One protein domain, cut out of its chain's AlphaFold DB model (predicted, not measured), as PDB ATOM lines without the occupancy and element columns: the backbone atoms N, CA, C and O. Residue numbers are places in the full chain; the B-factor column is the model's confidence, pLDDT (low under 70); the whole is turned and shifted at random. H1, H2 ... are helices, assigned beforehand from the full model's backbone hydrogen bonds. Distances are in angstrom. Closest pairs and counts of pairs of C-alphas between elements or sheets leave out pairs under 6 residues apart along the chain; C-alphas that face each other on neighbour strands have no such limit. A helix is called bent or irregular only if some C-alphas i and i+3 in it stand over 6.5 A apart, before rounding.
ATOM      1  N   LYS A 207      24.175  37.625  30.421       71.44
ATOM      2  CA  LYS A 207      23.928  37.149  29.047       71.44
ATOM      3  C   LYS A 207      24.528  35.759  28.807       71.44
ATOM      4  O   LYS A 207      24.044  35.040  27.934       71.44
ATOM      5  N   SER A 208      25.512  35.364  29.614       69.50
ATOM      6  CA  SER A 208      26.118  34.027  29.650       69.50
ATOM      7  C   SER A 208      25.149  32.902  30.061       69.50
ATOM      8  O   SER A 208      25.379  31.749  29.709       69.50
ATOM      9  N   ILE A 209      24.039  33.220  30.742       71.69
ATOM     10  CA  ILE A 209      23.034  32.251  31.233       71.69
ATOM     11  C   ILE A 209      21.826  32.172  30.276       71.69
ATOM     12  O   ILE A 209      20.804  31.545  30.560       71.69
ATOM     13  N   THR A 210      21.896  32.822  29.112       80.44
ATOM     14  CA  THR A 210      20.848  32.667  28.096       80.44
ATOM     15  C   THR A 210      20.858  31.252  27.522       80.44
ATOM     16  O   THR A 210      21.910  30.636  27.387       80.44
ATOM     17  N   HIS A 211      19.683  30.739  27.136       82.25
ATOM     18  CA  HIS A 211      19.565  29.406  26.529       82.25
ATOM     19  C   HIS A 211      20.537  29.228  25.354       82.25
ATOM     20  O   HIS A 211      21.173  28.192  25.234       82.25
ATOM     21  N   GLN A 212      20.698  30.260  24.522       83.69
ATOM     22  CA  GLN A 212      21.646  30.240  23.411       83.69
ATOM     23  C   GLN A 212      23.098  30.068  23.879       83.69
ATOM     24  O   GLN A 212      23.801  29.224  23.335       83.69
ATOM     25  N   ALA A 213      23.532  30.814  24.899       82.75
ATOM     26  CA  ALA A 213      24.878  30.693  25.452       82.75
ATOM     27  C   ALA A 213      25.106  29.328  26.128       82.75
ATOM     28  O   ALA A 213      26.164  28.732  25.955       82.75
ATOM     29  N   ILE A 214      24.102  28.787  26.829       84.44
ATOM     30  CA  ILE A 214      24.166  27.451  27.451       84.44
ATOM     31  C   ILE A 214      24.269  26.354  26.385       84.44
ATOM     32  O   ILE A 214      25.055  25.422  26.547       84.44
ATOM     33  N   VAL A 215      23.502  26.464  25.294       87.44
ATOM     34  CA  VAL A 215      23.575  25.520  24.170       87.44
ATOM     35  C   VAL A 215      24.960  25.565  23.531       87.44
ATOM     36  O   VAL A 215      25.584  24.515  23.415       87.44
ATOM     37  N   GLN A 216      25.487  26.756  23.234       88.06
ATOM     38  CA  GLN A 216      26.842  26.918  22.691       88.06
ATOM     39  C   GLN A 216      27.911  26.322  23.619       88.06
ATOM     40  O   GLN A 216      28.736  25.531  23.170       88.06
ATOM     41  N   LEU A 217      27.850  26.597  24.927       85.69
ATOM     42  CA  LEU A 217      28.776  26.002  25.898       85.69
ATOM     43  C   LEU A 217      28.654  24.472  25.943       85.69
ATOM     44  O   LEU A 217      29.643  23.767  26.110       85.69
ATOM     45  N   SER A 218      27.436  23.936  25.822       86.81
ATOM     46  CA  SER A 218      27.206  22.488  25.823       86.81
ATOM     47  C   SER A 218      27.771  21.813  24.573       86.81
ATOM     48  O   SER A 218      28.325  20.716  24.671       86.81
ATOM     49  N   GLU A 219      27.688  22.489  23.424       89.88
ATOM     50  CA  GLU A 219      28.289  22.061  22.164       89.88
ATOM     51  C   GLU A 219      29.821  22.076  22.270       89.88
ATOM     52  O   GLU A 219      30.457  21.072  21.952       89.88
ATOM     53  N   GLU A 220      30.415  23.137  22.827       88.56
ATOM     54  CA  GLU A 220      31.861  23.232  23.095       88.56
ATOM     55  C   GLU A 220      32.361  22.168  24.088       88.56
ATOM     56  O   GLU A 220      33.423  21.570  23.918       88.56
ATOM     57  N   VAL A 221      31.594  21.875  25.139       86.88
ATOM     58  CA  VAL A 221      31.939  20.802  26.084       86.88
ATOM     59  C   VAL A 221      31.861  19.435  25.403       86.88
ATOM     60  O   VAL A 221      32.659  18.548  25.715       86.88
ATOM     61  N   ALA A 222      30.912  19.232  24.487       87.25
ATOM     62  CA  ALA A 222      30.791  17.988  23.736       87.25
ATOM     63  C   ALA A 222      31.971  17.783  22.774       87.25
ATOM     64  O   ALA A 222      32.513  16.675  22.721       87.25
ATOM     65  N   THR A 223      32.417  18.835  22.079       87.75
ATOM     66  CA  THR A 223      33.605  18.779  21.210       87.75
ATOM     67  C   THR A 223      34.875  18.543  22.026       87.75
ATOM     68  O   THR A 223      35.609  17.595  21.745       87.75
ATOM     69  N   LEU A 224      35.082  19.282  23.119       86.06
ATOM     70  CA  LEU A 224      36.219  19.066  24.022       86.06
ATOM     71  C   LEU A 224      36.221  17.655  24.626       86.06
ATOM     72  O   LEU A 224      37.272  17.030  24.752       86.06
ATOM     73  N   LYS A 225      35.054  17.096  24.974       83.31
ATOM     74  CA  LYS A 225      34.956  15.695  25.421       83.31
ATOM     75  C   LYS A 225      35.361  14.717  24.320       83.31
ATOM     76  O   LYS A 225      36.067  13.756  24.626       83.31
ATOM     77  N   GLN A 226      34.951  14.945  23.071       83.75
ATOM     78  CA  GLN A 226      35.401  14.127  21.940       83.75
ATOM     79  C   GLN A 226      36.922  14.197  21.743       83.75
ATOM     80  O   GLN A 226      37.524  13.173  21.428       83.75
ATOM     81  N   GLU A 227      37.554  15.344  21.999       83.44
ATOM     82  CA  GLU A 227      39.013  15.527  21.910       83.44
ATOM     83  C   GLU A 227      39.788  14.933  23.104       83.44
ATOM     84  O   GLU A 227      40.885  14.395  22.936       83.44
ATOM     85  N   ILE A 228      39.220  14.960  24.315       81.75
ATOM     86  CA  ILE A 228      39.852  14.410  25.527       81.75
ATOM     87  C   ILE A 228      39.891  12.877  25.507       81.75
ATOM     88  O   ILE A 228      40.849  12.295  26.014       81.75
ATOM     89  N   ILE A 229      38.892  12.204  24.925       79.31
ATOM     90  CA  ILE A 229      38.840  10.730  24.842       79.31
ATOM     91  C   ILE A 229      40.117  10.127  24.212       79.31
ATOM     92  O   ILE A 229      40.741   9.272  24.849       79.31
ATOM     93  N   PRO A 230      40.576  10.550  23.016       81.19
ATOM     94  CA  PRO A 230      41.809  10.031  22.426       81.19
ATOM     95  C   PRO A 230      43.070  10.485  23.172       81.19
ATOM     96  O   PRO A 230      44.044   9.734  23.209       81.19
ATOM     97  N   LEU A 231      43.075  11.673  23.792       77.19
ATOM     98  CA  LEU A 231      44.211  12.155  24.589       77.19
ATOM     99  C   LEU A 231      44.378  11.357  25.892       77.19
ATOM    100  O   LEU A 231      45.496  10.963  26.213       77.19
ATOM    101  N   LYS A 232      43.285  11.032  26.597       75.75
ATOM    102  CA  LYS A 232      43.311  10.126  27.757       75.75
ATOM    103  C   LYS A 232      43.809   8.740  27.369       75.75
ATOM    104  O   LYS A 232      44.694   8.229  28.040       75.75
ATOM    105  N   LYS A 233      43.341   8.191  26.243       76.75
ATOM    106  CA  LYS A 233      43.803   6.890  25.731       76.75
ATOM    107  C   LYS A 233      45.302   6.881  25.391       76.75
ATOM    108  O   LYS A 233      45.951   5.848  25.504       76.75
ATOM    109  N   LYS A 234      45.868   8.027  24.986       73.88
ATOM    110  CA  LYS A 234      47.320   8.202  24.795       73.88
ATOM    111  C   LYS A 234      48.089   8.371  26.108       73.88
ATOM    112  O   LYS A 234      49.266   8.039  26.137       73.88
ATOM    113  N   LEU A 235      47.457   8.905  27.154       71.38
ATOM    114  CA  LEU A 235      48.070   9.138  28.465       71.38
ATOM    115  C   LEU A 235      48.025   7.894  29.365       71.38
ATOM    116  O   LEU A 235      48.915   7.713  30.181       71.38
ATOM    117  N   GLU A 236      47.025   7.031  29.200       69.62
ATOM    118  CA  GLU A 236      46.791   5.819  30.002       69.62
ATOM    119  C   GLU A 236      48.025   4.901  30.141       69.62
ATOM    120  O   GLU A 236      48.334   4.525  31.267       69.62
ATOM    121  N   PRO A 237      48.830   4.649  29.086       68.31
ATOM    122  CA  PRO A 237      50.076   3.882  29.213       68.31
ATOM    123  C   PRO A 237      51.160   4.573  30.056       68.31
ATOM    124  O   PRO A 237      52.103   3.925  30.500       68.31
ATOM    125  N   TYR A 238      51.060   5.893  30.253       64.75
ATOM    126  CA  TYR A 238      52.034   6.695  30.996       64.75
ATOM    127  C   TYR A 238      51.669   6.888  32.477       64.75
ATOM    128  O   TYR A 238      52.518   7.319  33.255       64.75
ATOM    129  N   MET A 239      50.435   6.562  32.880       62.72
ATOM    130  CA  MET A 239      49.947   6.761  34.255       62.72
ATOM    131  C   MET A 239      50.454   5.691  35.240       62.72
ATOM    132  O   MET A 239      50.438   5.930  36.445       62.72
ATOM    133  N   ASP A 240      50.966   4.560  34.741       62.59
ATOM    134  CA  ASP A 240      51.564   3.480  35.548       62.59
ATOM    135  C   ASP A 240      53.072   3.671  35.823       62.59
ATOM    136  O   ASP A 240      53.701   2.882  36.549       62.59
ATOM    137  N   LEU A 241      53.680   4.732  35.271       60.88
ATOM    138  CA  LEU A 241      55.069   5.081  35.560       60.88
ATOM    139  C   LEU A 241      55.185   5.798  36.911       60.88
ATOM    140  O   LEU A 241      54.490   6.766  37.205       60.88
ATOM    141  N   SER A 242      56.115   5.318  37.739       55.41
ATOM    142  CA  SER A 242      56.432   5.928  39.033       55.41
ATOM    143  C   SER A 242      57.019   7.339  38.837       55.41
ATOM    144  O   SER A 242      57.878   7.499  37.969       55.41
ATOM    145  N   PRO A 243      56.659   8.346  39.664       58.94
ATOM    146  CA  PRO A 243      57.171   9.721  39.553       58.94
ATOM    147  C   PRO A 243      58.694   9.873  39.737       58.94
ATOM    148  O   PRO A 243      59.229  10.965  39.559       58.94
ATOM    149  N   ASN A 244      59.399   8.807  40.129       62.44
ATOM    150  CA  ASN A 244      60.849   8.795  40.288       62.44
ATOM    151  C   ASN A 244      61.534   8.299  38.988       62.44
ATOM    152  O   ASN A 244      61.356   7.130  38.625       62.44
ATOM    153  N   PRO A 245      62.343   9.136  38.302       61.00
ATOM    154  CA  PRO A 245      62.895   8.838  36.975       61.00
ATOM    155  C   PRO A 245      63.770   7.576  36.923       61.00
ATOM    156  O   PRO A 245      63.806   6.901  35.896       61.00
ATOM    157  N   SER A 246      64.422   7.205  38.029       59.50
ATOM    158  CA  SER A 246      65.251   5.993  38.097       59.50
ATOM    159  C   SER A 246      64.416   4.704  38.119       59.50
ATOM    160  O   SER A 246      64.803   3.709  37.518       59.50
ATOM    161  N   LEU A 247      63.245   4.722  38.765       60.81
ATOM    162  CA  LEU A 247      62.318   3.580  38.852       60.81
ATOM    163  C   LEU A 247      61.443   3.443  37.597       60.81
ATOM    164  O   LEU A 247      61.068   2.334  37.220       60.81
ATOM    165  N   ALA A 248      61.153   4.559  36.928       58.81
ATOM    166  CA  ALA A 248      60.475   4.579  35.636       58.81
ATOM    167  C   ALA A 248      61.311   3.902  34.535       58.81
ATOM    168  O   ALA A 248      60.772   3.118  33.758       58.81
ATOM    169  N   GLN A 249      62.630   4.132  34.502       60.84
ATOM    170  CA  GLN A 249      63.532   3.462  33.553       60.84
ATOM    171  C   GLN A 249      63.585   1.942  33.758       60.84
ATOM    172  O   GLN A 249      63.605   1.208  32.775       60.84
ATOM    173  N   VAL A 250      63.539   1.469  35.010       63.12
ATOM    174  CA  VAL A 250      63.511   0.029  35.324       63.12
ATOM    175  C   VAL A 250      62.219  -0.618  34.825       63.12
ATOM    176  O   VAL A 250      62.289  -1.626  34.133       63.12
ATOM    177  N   LYS A 251      61.053  -0.001  35.063       61.62
ATOM    178  CA  LYS A 251      59.769  -0.522  34.559       61.62
ATOM    179  C   LYS A 251      59.650  -0.477  33.030       61.62
ATOM    180  O   LYS A 251      59.036  -1.362  32.444       61.62
ATOM    181  N   ILE A 252      60.249   0.522  32.369       64.31
ATOM    182  CA  ILE A 252      60.322   0.582  30.897       64.31
ATOM    183  C   ILE A 252      61.214  -0.545  30.349       64.31
ATOM    184  O   ILE A 252      60.877  -1.146  29.331       64.31
ATOM    185  N   GLU A 253      62.342  -0.839  31.000       63.00
ATOM    186  CA  GLU A 253      63.233  -1.942  30.614       63.00
ATOM    187  C   GLU A 253      62.628  -3.326  30.912       63.00
ATOM    188  O   GLU A 253      62.778  -4.234  30.099       63.00
ATOM    189  N   GLU A 254      61.888  -3.493  32.013       63.34
ATOM    190  CA  GLU A 254      61.131  -4.721  32.307       63.34
ATOM    191  C   GLU A 254      60.022  -4.962  31.276       63.34
ATOM    192  O   GLU A 254      59.962  -6.042  30.691       63.34
ATOM    193  N   ALA A 255      59.229  -3.938  30.938       61.03
ATOM    194  CA  ALA A 255      58.214  -4.043  29.889       61.03
ATOM    195  C   ALA A 255      58.824  -4.320  28.499       61.03
ATOM    196  O   ALA A 255      58.263  -5.087  27.719       61.03
ATOM    197  N   LYS A 256      60.002  -3.756  28.180       59.75
ATOM    198  CA  LYS A 256      60.745  -4.097  26.950       59.75
ATOM    199  C   LYS A 256      61.212  -5.550  26.929       59.75
ATOM    200  O   LYS A 256      61.275  -6.136  25.852       59.75
ATOM    201  N   ARG A 257      61.562  -6.128  28.079       57.78
ATOM    202  CA  ARG A 257      61.967  -7.538  28.172       57.78
ATOM    203  C   ARG A 257      60.775  -8.483  28.060       57.78
ATOM    204  O   ARG A 257      60.908  -9.499  27.389       57.78
ATOM    205  N   GLU A 258      59.616  -8.128  28.615       57.72
ATOM    206  CA  GLU A 258      58.388  -8.926  28.464       57.72
ATOM    207  C   GLU A 258      57.850  -8.925  27.021       57.72
ATOM    208  O   GLU A 258      57.390  -9.959  26.537       57.72
ATOM    209  N   LEU A 259      58.000  -7.816  26.286       52.91
ATOM    210  CA  LEU A 259      57.590  -7.697  24.874       52.91
ATOM    211  C   LEU A 259      58.527  -8.432  23.896       52.91
ATOM    212  O   LEU A 259      58.164  -8.653  22.749       52.91
ATOM    213  N   VAL A 260      59.727  -8.817  24.340       53.03
ATOM    214  CA  VAL A 260      60.649  -9.697  23.592       53.03
ATOM    215  C   VAL A 260      60.389 -11.182  23.918       53.03
ATOM    216  O   VAL A 260      60.946 -12.065  23.268       53.03
ATOM    217  N   SER A 261      59.512 -11.474  24.890       49.06
ATOM    218  CA  SER A 261      59.075 -12.829  25.271       49.06
ATOM    219  C   SER A 261      57.633 -13.180  24.860       49.06
ATOM    220  O   SER A 261      57.084 -14.170  25.348       49.06
TER     221      SER A 261
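Overview. This is residues 207 to 261 of the 262 residues of the protein "HAUS augmin-like complex, subunit 1" of Mola mola (UniProt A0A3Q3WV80). One long, kinked helix, H1, makes most of the length, and a shorter helix, H2, lies crosswise beyond its end, roughly like the bar of a loose T, with a looping link of 6 residues between them and no packing of one on the other. The printed part has 55 residues with two named helices, H1 then H2, and no named strand; the class is all helix. It is extended, with a radius of gyration of the C-alphas of 20.0 A and spans of 58 by 24 by 8 A.

Arrangement. H1, residues 211 to 238, has a kink of 35 degrees near residue 230. It is only just irregular: C-alphas 234 and 237 are 6.8 A apart. H2, residues 245 to 258, is apart from H1, and a short link of 6 residues joins them. Of the O i to N i+4 pairs, 20 of 24 in H1 and 9 of 10 in H2 are within hydrogen-bond range.

Along the chain. H1 measures 39.9 A from C-alpha 211 at (19.565, 29.406, 26.529) to C-alpha 238. H2 measures 20.2 A and ends at C-alpha 258 at (58.388, -8.926, 28.464).

Size, cuts and confidence. The C-alphas farthest apart, of Lys 207 and Ser 261, are 61.2 A apart. The printed part has no cut. Residue 208 and residues 236 to 261 have pLDDT under 70.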